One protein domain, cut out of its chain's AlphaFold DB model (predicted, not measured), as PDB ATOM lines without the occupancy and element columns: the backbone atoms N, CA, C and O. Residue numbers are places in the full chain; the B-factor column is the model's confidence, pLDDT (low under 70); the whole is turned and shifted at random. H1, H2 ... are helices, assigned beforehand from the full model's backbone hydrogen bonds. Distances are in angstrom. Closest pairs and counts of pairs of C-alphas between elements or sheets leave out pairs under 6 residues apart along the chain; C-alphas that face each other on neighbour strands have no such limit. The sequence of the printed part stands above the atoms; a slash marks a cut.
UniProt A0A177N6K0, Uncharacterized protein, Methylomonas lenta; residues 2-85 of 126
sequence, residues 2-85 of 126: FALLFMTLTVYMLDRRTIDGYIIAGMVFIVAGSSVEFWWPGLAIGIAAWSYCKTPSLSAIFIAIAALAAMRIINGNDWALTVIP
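What this domain is: This is residues 2 to 85 of the 126 residues of an uncharacterized protein of Methylomonas lenta (UniProt A0A177N6K0). Two helical hairpins, H1 with H2 and H3 with H4, make a flat V, with H3 touching the other three helices and a tail, residues 76 to 85, after H4. The 84 printed residues hold four named helices, H1 to H4, and no named strand: all helix, compact, radius of gyration of the C-alphas 12.8 A, spans 38 by 29 by 15 A.

Where its parts are: H1, residues 2 to 15, begins at C-alpha (-68.944, 100.438, 23.157) and spans 19.7 A. H2, residues 19 to 35, spans 24.8 A; H3, residues 39 to 54, 23.6 A. H4, residues 58 to 75, spans 25.5 A and ends at C-alpha (-80.599, 87.674, 15.593).

How they stand to each other: H1, H2 and H3 form an up-and-down bundle, each running against the one before. H1 and H2 touch at a shallow tilt of 14 degrees, closest C-alphas Thr 10 and Ala 25, 4.7 A. With residues 43 to 50 alone, the hub H3 touches H1 at a steep tilt of 43 degrees, closest C-alphas Leu 43 and Met 7, 6.0 A. H2 and H3, a hairpin, touch through residues 29 to 34 and 39 to 43 alone, at a steep tilt of 41 degrees; closest C-alphas Gly 33 and Trp 40, 4.2 A. H3 and H4 touch, opposite ways at a shallow tilt of 24 degrees; closest C-alphas Pro 41 and Ala 67, 4.7 A. H4 is apart from H1 and H2. Every O i to N i+4 pair is within hydrogen-bond range in H1, H2 and H4; in H3, 10 of 12.

The domain as a whole: The C-alphas farthest apart, Thr 18 and Asp 78, are 38.1 A apart. The printed part has no cut, and the three links between helices are tight. Residues 37 to 38 have pLDDT under 70.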
ATOM      1  N   PHE A   2     -70.181 100.858  23.845       74.38
ATOM      2  CA  PHE A   2     -68.944 100.438  23.157       74.38
ATOM      3  C   PHE A   2     -69.054 100.411  21.624       74.38
ATOM      4  O   PHE A   2     -68.154 100.889  20.944       74.38
ATOM      5  N   ALA A   3     -70.184  99.950  21.077       81.12
ATOM      6  CA  ALA A   3     -70.423  99.933  19.631       81.12
ATOM      7  C   ALA A   3     -70.310 101.320  18.976       81.12
ATOM      8  O   ALA A   3     -69.710 101.453  17.914       81.12
ATOM      9  N   LEU A   4     -70.840 102.363  19.628       80.56
ATOM     10  CA  LEU A   4     -70.750 103.740  19.137       80.56
ATOM     11  C   LEU A   4     -69.314 104.263  19.201       80.56
ATOM     12  O   LEU A   4     -68.862 104.905  18.258       80.56
ATOM     13  N   LEU A   5     -68.583 103.963  20.277       84.75
ATOM     14  CA  LEU A   5     -67.175 104.344  20.405       84.75
ATOM     15  C   LEU A   5     -66.336 103.709  19.293       84.75
ATOM     16  O   LEU A   5     -65.617 104.409  18.590       84.75
ATOM     17  N   PHE A   6     -66.466 102.399  19.083       86.69
ATOM     18  CA  PHE A   6     -65.714 101.721  18.034       86.69
ATOM     19  C   PHE A   6     -66.127 102.176  16.635       86.69
ATOM     20  O   PHE A   6     -65.256 102.446  15.818       86.69
ATOM     21  N   MET A   7     -67.425 102.349  16.372       87.06
ATOM     22  CA  MET A   7     -67.902 102.858  15.085       87.06
ATOM     23  C   MET A   7     -67.352 104.260  14.799       87.06
ATOM     24  O   MET A   7     -66.805 104.493  13.725       87.06
ATOM     25  N   THR A   8     -67.430 105.173  15.772       86.50
ATOM     26  CA  THR A   8     -66.897 106.535  15.619       86.50
ATOM     27  C   THR A   8     -65.383 106.539  15.443       86.50
ATOM     28  O   THR A   8     -64.894 107.280  14.597       86.50
ATOM     29  N   LEU A   9     -64.642 105.685  16.155       87.69
ATOM     30  CA  LEU A   9     -63.197 105.537  15.982       87.69
ATOM     31  C   LEU A   9     -62.849 105.009  14.583       87.69
ATOM     32  O   LEU A   9     -61.991 105.584  13.916       87.69
ATOM     33  N   THR A  10     -63.533 103.961  14.115       87.38
ATOM     34  CA  THR A  10     -63.350 103.403  12.767       87.38
ATOM     35  C   THR A  10     -63.620 104.466  11.710       87.38
ATOM     36  O   THR A  10     -62.764 104.725  10.869       87.38
ATOM     37  N   VAL A  11     -64.766 105.147  11.792       89.00
ATOM     38  CA  VAL A  11     -65.141 106.224  10.870       89.00
ATOM     39  C   VAL A  11     -64.135 107.375  10.906       89.00
ATOM     40  O   VAL A  11     -63.717 107.850   9.855       89.00
ATOM     41  N   TYR A  12     -63.696 107.795  12.090       88.94
ATOM     42  CA  TYR A  12     -62.722 108.873  12.252       88.94
ATOM     43  C   TYR A  12     -61.362 108.528  11.626       88.94
ATOM     44  O   TYR A  12     -60.730 109.386  11.015       88.94
ATOM     45  N   MET A  13     -60.923 107.268  11.714       87.38
ATOM     46  CA  MET A  13     -59.692 106.816  11.057       87.38
ATOM     47  C   MET A  13     -59.849 106.698   9.536       87.38
ATOM     48  O   MET A  13     -58.946 107.104   8.805       87.38
ATOM     49  N   LEU A  14     -61.009 106.240   9.053       86.75
ATOM     50  CA  LEU A  14     -61.369 106.262   7.628       86.75
ATOM     51  C   LEU A  14     -61.406 107.692   7.063       86.75
ATOM     52  O   LEU A  14     -61.030 107.921   5.912       86.75
ATOM     53  N   ASP A  15     -61.828 108.666   7.868       88.12
ATOM     54  CA  ASP A  15     -61.946 110.064   7.455       88.12
ATOM     55  C   ASP A  15     -60.589 110.734   7.196       88.12
ATOM     56  O   ASP A  15     -60.487 111.607   6.334       88.12
ATOM     57  N   ARG A  16     -59.524 110.270   7.868       85.00
ATOM     58  CA  ARG A  16     -58.154 110.781   7.692       85.00
ATOM     59  C   ARG A  16     -57.581 110.528   6.293       85.00
ATOM     60  O   ARG A  16     -56.623 111.197   5.922       85.00
ATOM     61  N   ARG A  17     -58.151 109.594   5.515       83.00
ATOM     62  CA  ARG A  17     -57.724 109.228   4.145       83.00
ATOM     63  C   ARG A  17     -56.229 108.875   4.004       83.00
ATOM     64  O   ARG A  17     -55.693 108.928   2.900       83.00
ATOM     65  N   THR A  18     -55.562 108.490   5.090       88.25
ATOM     66  CA  THR A  18     -54.170 108.014   5.091       88.25
ATOM     67  C   THR A  18     -54.115 106.487   5.027       88.25
ATOM     68  O   THR A  18     -55.033 105.818   5.501       88.25
ATOM     69  N   ILE A  19     -53.035 105.921   4.472       85.06
ATOM     70  CA  ILE A  19     -52.833 104.458   4.406       85.06
ATOM     71  C   ILE A  19     -52.869 103.854   5.817       85.06
ATOM     72  O   ILE A  19     -53.625 102.916   6.068       85.06
ATOM     73  N   ASP A  20     -52.150 104.468   6.757       87.06
ATOM     74  CA  ASP A  20     -52.146 104.063   8.166       87.06
ATOM     75  C   ASP A  20     -53.549 104.135   8.784       87.06
ATOM     76  O   ASP A  20     -53.941 103.260   9.551       87.06
ATOM     77  N   GLY A  21     -54.342 105.145   8.408       84.56
ATOM     78  CA  GLY A  21     -55.724 105.303   8.853       84.56
ATOM     79  C   GLY A  21     -56.615 104.140   8.420       84.56
ATOM     80  O   GLY A  21     -57.383 103.630   9.234       84.56
ATOM     81  N   TYR A  22     -56.472 103.657   7.183       86.69
ATOM     82  CA  TYR A  22     -57.214 102.486   6.705       86.69
ATOM     83  C   TYR A  22     -56.787 101.193   7.407       86.69
ATOM     84  O   TYR A  22     -57.646 100.387   7.768       86.69
ATOM     85  N   ILE A  23     -55.484 101.005   7.649       89.62
ATOM     86  CA  ILE A  23     -54.967  99.833   8.371       89.62
ATOM     87  C   ILE A  23     -55.512  99.818   9.803       89.62
ATOM     88  O   ILE A  23     -56.072  98.813  10.246       89.62
ATOM     89  N   ILE A  24     -55.417 100.949  10.506       89.31
ATOM     90  CA  ILE A  24     -55.923 101.090  11.875       89.31
ATOM     91  C   ILE A  24     -57.444 100.908  11.902       89.31
ATOM     92  O   ILE A  24     -57.951 100.194  12.763       89.31
ATOM     93  N   ALA A  25     -58.183 101.488  10.952       87.62
ATOM     94  CA  ALA A  25     -59.628 101.297  10.845       87.62
ATOM     95  C   ALA A  25     -60.001  99.815  10.685       87.62
ATOM     96  O   ALA A  25     -60.930  99.349  11.344       87.62
ATOM     97  N   GLY A  26     -59.249  99.071   9.864       88.06
ATOM     98  CA  GLY A  26     -59.411  97.629   9.694       88.06
ATOM     99  C   GLY A  26     -59.155  96.854  10.988       88.06
ATOM    100  O   GLY A  26     -59.990  96.047  11.392       88.06
ATOM    101  N   MET A  27     -58.052  97.143  11.687       89.50
ATOM    102  CA  MET A  27     -57.741  96.518  12.980       89.50
ATOM    103  C   MET A  27     -58.828  96.793  14.023       89.50
ATOM    104  O   MET A  27     -59.308  95.870  14.682       89.50
ATOM    105  N   VAL A  28     -59.262  98.052  14.132       88.06
ATOM    106  CA  VAL A  28     -60.337  98.459  15.043       88.06
ATOM    107  C   VAL A  28     -61.632  97.734  14.692       88.06
ATOM    108  O   VAL A  28     -62.287  97.235  15.595       88.06
ATOM    109  N   PHE A  29     -61.989  97.619  13.411       88.00
ATOM    110  CA  PHE A  29     -63.202  96.920  12.981       88.00
ATOM    111  C   PHE A  29     -63.187  95.430  13.353       88.00
ATOM    112  O   PHE A  29     -64.195  94.905  13.831       88.00
ATOM    113  N   ILE A  30     -62.045  94.756  13.183       87.00
ATOM    114  CA  ILE A  30     -61.884  93.340  13.538       87.00
ATOM    115  C   ILE A  30     -62.077  93.143  15.041       87.00
ATOM    116  O   ILE A  30     -62.910  92.332  15.446       87.00
ATOM    117  N   VAL A  31     -61.351  93.914  15.858       87.12
ATOM    118  CA  VAL A  31     -61.417  93.818  17.322       87.12
ATOM    119  C   VAL A  31     -62.810  94.198  17.816       87.12
ATOM    120  O   VAL A  31     -63.427  93.449  18.568       87.12
ATOM    121  N   ALA A  32     -63.350  95.316  17.338       84.25
ATOM    122  CA  ALA A  32     -64.660  95.803  17.736       84.25
ATOM    123  C   ALA A  32     -65.775  94.804  17.421       84.25
ATOM    124  O   ALA A  32     -66.647  94.590  18.258       84.25
ATOM    125  N   GLY A  33     -65.747  94.151  16.257       80.56
ATOM    126  CA  GLY A  33     -66.772  93.170  15.912       80.56
ATOM    127  C   GLY A  33     -66.758  91.921  16.790       80.56
ATOM    128  O   GLY A  33     -67.792  91.279  16.905       80.56
ATOM    129  N   SER A  34     -65.648  91.614  17.466       81.12
ATOM    130  CA  SER A  34     -65.613  90.554  18.484       81.12
ATOM    131  C   SER A  34     -66.197  90.982  19.839       81.12
ATOM    132  O   SER A  34     -66.617  90.138  20.622       81.12
ATOM    133  N   SER A  35     -66.232  92.287  20.129       75.50
ATOM    134  CA  SER A  35     -66.654  92.828  21.433       75.50
ATOM    135  C   SER A  35     -68.055  93.448  21.436       75.50
ATOM    136  O   SER A  35     -68.593  93.737  22.502       75.50
ATOM    137  N   VAL A  36     -68.642  93.717  20.268       77.25
ATOM    138  CA  VAL A  36     -69.939  94.397  20.138       77.25
ATOM    139  C   VAL A  36     -71.096  93.392  20.129       77.25
ATOM    140  O   VAL A  36     -71.036  92.378  19.445       77.25
ATOM    141  N   GLU A  37     -72.188  93.729  20.829       68.69
ATOM    142  CA  GLU A  37     -73.406  92.907  20.995       68.69
ATOM    143  C   GLU A  37     -73.973  92.345  19.677       68.69
ATOM    144  O   GLU A  37     -74.438  91.210  19.639       68.69
ATOM    145  N   PHE A  38     -73.891  93.109  18.584       69.81
ATOM    146  CA  PHE A  38     -74.392  92.727  17.254       69.81
ATOM    147  C   PHE A  38     -73.284  92.375  16.253       69.81
ATOM    148  O   PHE A  38     -73.519  92.374  15.041       69.81
ATOM    149  N   TRP A  39     -72.081  92.092  16.760       82.25
ATOM    150  CA  TRP A  39     -70.926  91.628  15.997       82.25
ATOM    151  C   TRP A  39     -70.524  92.592  14.858       82.25
ATOM    152  O   TRP A  39     -70.873  93.778  14.854       82.25
ATOM    153  N   TRP A  40     -69.767  92.096  13.872       84.00
ATOM    154  CA  TRP A  40     -69.391  92.842  12.665       84.00
ATOM    155  C   TRP A  40     -70.579  93.437  11.885       84.00
ATOM    156  O   TRP A  40     -70.439  94.573  11.425       84.00
ATOM    157  N   PRO A  41     -71.749  92.772  11.740       83.88
ATOM    158  CA  PRO A  41     -72.875  93.343  10.997       83.88
ATOM    159  C   PRO A  41     -73.404  94.650  11.591       83.88
ATOM    160  O   PRO A  41     -73.679  95.589  10.846       83.88
ATOM    161  N   GLY A  42     -73.471  94.760  12.923       83.25
ATOM    162  CA  GLY A  42     -73.902  95.995  13.585       83.25
ATOM    163  C   GLY A  42     -72.986  97.186  13.277       83.25
ATOM    164  O   GLY A  42     -73.461  98.284  12.988       83.25
ATOM    165  N   LEU A  43     -71.668  96.964  13.270       85.19
ATOM    166  CA  LEU A  43     -70.690  97.991  12.893       85.19
ATOM    167  C   LEU A  43     -70.754  98.319  11.396       85.19
ATOM    168  O   LEU A  43     -70.686  99.490  11.020       85.19
ATOM    169  N   ALA A  44     -70.917  97.301  10.547       87.31
ATOM    170  CA  ALA A  44     -70.980  97.457   9.099       87.31
ATOM    171  C   ALA A  44     -72.171  98.320   8.656       87.31
ATOM    172  O   ALA A  44     -71.993  99.175   7.792       87.31
ATOM    173  N   ILE A  45     -73.349  98.172   9.280       87.62
ATOM    174  CA  ILE A  45     -74.520  99.025   8.999       87.62
ATOM    175  C   ILE A  45     -74.199 100.495   9.292       87.62
ATOM    176  O   ILE A  45     -74.479 101.361   8.464       87.62
ATOM    177  N   GLY A  46     -73.578 100.786  10.440       86.50
ATOM    178  CA  GLY A  46     -73.214 102.154  10.823       86.50
ATOM    179  C   GLY A  46     -72.200 102.793   9.868       86.50
ATOM    180  O   GLY A  46     -72.381 103.932   9.441       86.50
ATOM    181  N   ILE A  47     -71.166 102.040   9.480       86.62
ATOM    182  CA  ILE A  47     -70.143 102.502   8.529       86.62
ATOM    183  C   ILE A  47     -70.743 102.701   7.132       86.62
ATOM    184  O   ILE A  47     -70.449 103.701   6.476       86.62
ATOM    185  N   ALA A  48     -71.609 101.788   6.682       87.31
ATOM    186  CA  ALA A  48     -72.294 101.893   5.399       87.31
ATOM    187  C   ALA A  48     -73.222 103.114   5.350       87.31
ATOM    188  O   ALA A  48     -73.175 103.874   4.384       87.31
ATOM    189  N   ALA A  49     -73.996 103.356   6.411       86.62
ATOM    190  CA  ALA A  49     -74.847 104.537   6.525       86.62
ATOM    191  C   ALA A  49     -74.025 105.836   6.511       86.62
ATOM    192  O   ALA A  49     -74.350 106.757   5.765       86.62
ATOM    193  N   TRP A  50     -72.921 105.900   7.267       88.56
ATOM    194  CA  TRP A  50     -72.012 107.051   7.230       88.56
ATOM    195  C   TRP A  50     -71.431 107.282   5.829       88.56
ATOM    196  O   TRP A  50     -71.452 108.409   5.332       88.56
ATOM    197  N   SER A  51     -70.953 106.217   5.180       86.94
ATOM    198  CA  SER A  51     -70.392 106.278   3.829       86.94
ATOM    199  C   SER A  51     -71.422 106.782   2.816       86.94
ATOM    200  O   SER A  51     -71.116 107.673   2.025       86.94
ATOM    201  N   TYR A  52     -72.665 106.291   2.898       86.00
ATOM    202  CA  TYR A  52     -73.772 106.725   2.048       86.00
ATOM    203  C   TYR A  52     -74.124 108.204   2.255       86.00
ATOM    204  O   TYR A  52     -74.277 108.939   1.280       86.00
ATOM    205  N   CYS A  53     -74.187 108.664   3.509       84.81
ATOM    206  CA  CYS A  53     -74.454 110.067   3.835       84.81
ATOM    207  C   CYS A  53     -73.330 111.009   3.384       84.81
ATOM    208  O   CYS A  53     -73.596 112.164   3.056       84.81
ATOM    209  N   LYS A  54     -72.075 110.545   3.381       84.44
ATOM    210  CA  LYS A  54     -70.925 111.349   2.950       84.44
ATOM    211  C   LYS A  54     -70.794 111.399   1.429       84.44
ATOM    212  O   LYS A  54     -70.531 112.458   0.866       84.44
ATOM    213  N   THR A  55     -70.944 110.253   0.775       83.56
ATOM    214  CA  THR A  55     -70.883 110.102  -0.679       83.56
ATOM    215  C   THR A  55     -71.921 109.066  -1.109       83.56
ATOM    216  O   THR A  55     -71.691 107.867  -0.902       83.56
ATOM    217  N   PRO A  56     -73.046 109.489  -1.714       82.56
ATOM    218  CA  PRO A  56     -74.096 108.563  -2.114       82.56
ATOM    219  C   PRO A  56     -73.526 107.564  -3.122       82.56
ATOM    220  O   PRO A  56     -73.112 107.924  -4.223       82.56
ATOM    221  N   SER A  57     -73.452 106.299  -2.713       86.56
ATOM    222  CA  SER A  57     -72.825 105.228  -3.483       86.56
ATOM    223  C   SER A  57     -73.650 103.951  -3.396       86.56
ATOM    224  O   SER A  57     -74.160 103.585  -2.335       86.56
ATOM    225  N   LEU A  58     -73.774 103.251  -4.529       86.12
ATOM    226  CA  LEU A  58     -74.482 101.968  -4.592       86.12
ATOM    227  C   LEU A  58     -73.773 100.894  -3.759       86.12
ATOM    228  O   LEU A  58     -74.431 100.055  -3.153       86.12
ATOM    229  N   SER A  59     -72.442 100.950  -3.670       84.62
ATOM    230  CA  SER A  59     -71.655 100.045  -2.829       84.62
ATOM    231  C   SER A  59     -72.052 100.137  -1.355       84.62
ATOM    232  O   SER A  59     -72.232  99.103  -0.717       84.62
ATOM    233  N   ALA A  60     -72.266 101.344  -0.819       84.62
ATOM    234  CA  ALA A  60     -72.724 101.523   0.557       84.62
ATOM    235  C   ALA A  60     -74.115 100.909   0.788       84.62
ATOM    236  O   ALA A  60     -74.337 100.279   1.819       84.62
ATOM    237  N   ILE A  61     -75.022 101.010  -0.191       84.94
ATOM    238  CA  ILE A  61     -76.342 100.365  -0.122       84.94
ATOM    239  C   ILE A  61     -76.197  98.839  -0.092       84.94
ATOM    240  O   ILE A  61     -76.782  98.191   0.773       84.94
ATOM    241  N   PHE A  62     -75.399  98.253  -0.991       88.62
ATOM    242  CA  PHE A  62     -75.187  96.802  -1.009       88.62
ATOM    243  C   PHE A  62     -74.568  96.294   0.296       88.62
ATOM    244  O   PHE A  62     -75.015  95.274   0.819       88.62
ATOM    245  N   ILE A  63     -73.597  97.021   0.856       88.31
ATOM    246  CA  ILE A  63     -72.988  96.682   2.149       88.31
ATOM    247  C   ILE A  63     -74.026  96.777   3.275       88.31
ATOM    248  O   ILE A  63     -74.091  95.878   4.111       88.31
ATOM    249  N   ALA A  64     -74.873  97.812   3.286       86.88
ATOM    250  CA  ALA A  64     -75.939  97.951   4.277       86.88
ATOM    251  C   ALA A  64     -76.956  96.800   4.190       86.88
ATOM    252  O   ALA A  64     -77.299  96.212   5.214       86.88
ATOM    253  N   ILE A  65     -77.392  96.427   2.982       87.88
ATOM    254  CA  ILE A  65     -78.311  95.300   2.763       87.88
ATOM    255  C   ILE A  65     -77.665  93.981   3.203       87.88
ATOM    256  O   ILE A  65     -78.296  93.202   3.915       87.88
ATOM    257  N   ALA A  66     -76.404  93.740   2.833       88.38
ATOM    258  CA  ALA A  66     -75.672  92.542   3.239       88.38
ATOM    259  C   ALA A  66     -75.527  92.455   4.767       88.38
ATOM    260  O   ALA A  66     -75.719  91.389   5.350       88.38
ATOM    261  N   ALA A  67     -75.250  93.579   5.429       86.62
ATOM    262  CA  ALA A  67     -75.132  93.633   6.878       86.62
ATOM    263  C   ALA A  67     -76.485  93.431   7.586       86.62
ATOM    264  O   ALA A  67     -76.547  92.703   8.574       86.62
ATOM    265  N   LEU A  68     -77.585  93.977   7.055       85.38
ATOM    266  CA  LEU A  68     -78.940  93.704   7.556       85.38
ATOM    267  C   LEU A  68     -79.329  92.227   7.383       85.38
ATOM    268  O   LEU A  68     -79.890  91.625   8.297       85.38
ATOM    269  N   ALA A  69     -78.985  91.620   6.244       85.06
ATOM    270  CA  ALA A  69     -79.207  90.197   6.003       85.06
ATOM    271  C   ALA A  69     -78.394  89.319   6.969       85.06
ATOM    272  O   ALA A  69     -78.928  88.367   7.534       85.06
ATOM    273  N   ALA A  70     -77.130  89.667   7.224       84.12
ATOM    274  CA  ALA A  70     -76.310  88.985   8.222       84.12
ATOM    275  C   ALA A  70     -76.886  89.149   9.640       84.12
ATOM    276  O   ALA A  70     -76.930  88.188  10.407       84.12
ATOM    277  N   MET A  71     -77.397  90.336   9.976       82.19
ATOM    278  CA  MET A  71     -78.029  90.601  11.269       82.19
ATOM    279  C   MET A  71     -79.309  89.780  11.464       82.19
ATOM    280  O   MET A  71     -79.548  89.288  12.564       82.19
ATOM    281  N   ARG A  72     -80.094  89.564  10.402       82.38
ATOM    282  CA  ARG A  72     -81.251  88.658  10.423       82.38
ATOM    283  C   ARG A  72     -80.846  87.230  10.793       82.38
ATOM    284  O   ARG A  72     -81.520  86.612  11.607       82.38
ATOM    285  N   ILE A  73     -79.752  86.722  10.221       80.81
ATOM    286  CA  ILE A  73     -79.261  85.362  10.496       80.81
ATOM    287  C   ILE A  73     -78.798  85.239  11.952       80.81
ATOM    288  O   ILE A  73     -79.145  84.271  12.620       80.81
ATOM    289  N   ILE A  74     -78.052  86.228  12.454       79.81
ATOM    290  CA  ILE A  74     -77.521  86.209  13.826       79.81
ATOM    291  C   ILE A  74     -78.635  86.385  14.863       79.81
ATOM    292  O   ILE A  74     -78.659  85.683  15.868       79.81
ATOM    293  N   ASN A  75     -79.551  87.326  14.634       77.50
ATOM    294  CA  ASN A  75     -80.599  87.674  15.593       77.50
ATOM    295  C   ASN A  75     -81.847  86.778  15.464       77.50
ATOM    296  O   ASN A  75     -82.748  86.857  16.292       77.50
ATOM    297  N   GLY A  76     -81.947  85.975  14.396       77.25
ATOM    298  CA  GLY A  76     -83.126  85.156  14.086       77.25
ATOM    299  C   GLY A  76     -84.402  85.971  13.854       77.25
ATOM    300  O   GLY A  76     -85.503  85.438  13.961       77.25
ATOM    301  N   ASN A  77     -84.264  87.272  13.590       79.38
ATOM    302  CA  ASN A  77     -85.360  88.223  13.635       79.38
ATOM    303  C   ASN A  77     -85.517  88.963  12.297       79.38
ATOM    304  O   ASN A  77     -84.635  89.719  11.880       79.38
ATOM    305  N   ASP A  78     -86.677  88.791  11.661       78.44
ATOM    306  CA  ASP A  78     -87.044  89.456  10.407       78.44
ATOM    307  C   ASP A  78     -87.249  90.970  10.566       78.44
ATOM    308  O   ASP A  78     -87.123  91.717   9.595       78.44
ATOM    309  N   TRP A  79     -87.474  91.453  11.795       77.69
ATOM    310  CA  TRP A  79     -87.670  92.874  12.084       77.69
ATOM    311  C   TRP A  79     -86.453  93.746  11.727       77.69
ATOM    312  O   TRP A  79     -86.600  94.957  11.551       77.69
ATOM    313  N   ALA A  80     -85.263  93.163  11.547       73.44
ATOM    314  CA  ALA A  80     -84.101  93.892  11.041       73.44
ATOM    315  C   ALA A  80     -84.347  94.472   9.630       73.44
ATOM    316  O   ALA A  80     -83.907  95.580   9.328       73.44
ATOM    317  N   LEU A  81     -85.107  93.772   8.780       76.88
ATOM    318  CA  LEU A  81     -85.402  94.209   7.410       76.88
ATOM    319  C   LEU A  81     -86.392  95.377   7.360       76.88
ATOM    320  O   LEU A  81     -86.368  96.147   6.401       76.88
ATOM    321  N   THR A  82     -87.205  95.565   8.405       81.25
ATOM    322  CA  THR A  82     -88.158  96.686   8.520       81.25
ATOM    323  C   THR A  82     -87.474  98.052   8.537       81.25
ATOM    324  O   THR A  82     -88.113  99.060   8.244       81.25
ATOM    325  N   VAL A  83     -86.167  98.110   8.807       81.19
ATOM    326  CA  VAL A  83     -85.382  99.344   8.684       81.19
ATOM    327  C   VAL A  83     -85.425  99.902   7.262       81.19
ATOM    328  O   VAL A  83     -85.484 101.116   7.099       81.19
ATOM    329  N   ILE A  84     -85.448  99.048   6.233       82.00
ATOM    330  CA  ILE A  84     -85.454  99.479   4.828       82.00
ATOM    331  C   ILE A  84     -86.714 100.299   4.494       82.00
ATOM    332  O   ILE A  84     -86.563 101.445   4.066       82.00
ATOM    333  N   PRO A  85     -87.950  99.794   4.705       82.31
ATOM    334  CA  PRO A  85     -89.148 100.582   4.436       82.31
ATOM    335  C   PRO A  85     -89.250 101.818   5.335       82.31
ATOM    336  O   PRO A  85     -89.654 102.869   4.850       82.31
TER     337      PRO A  85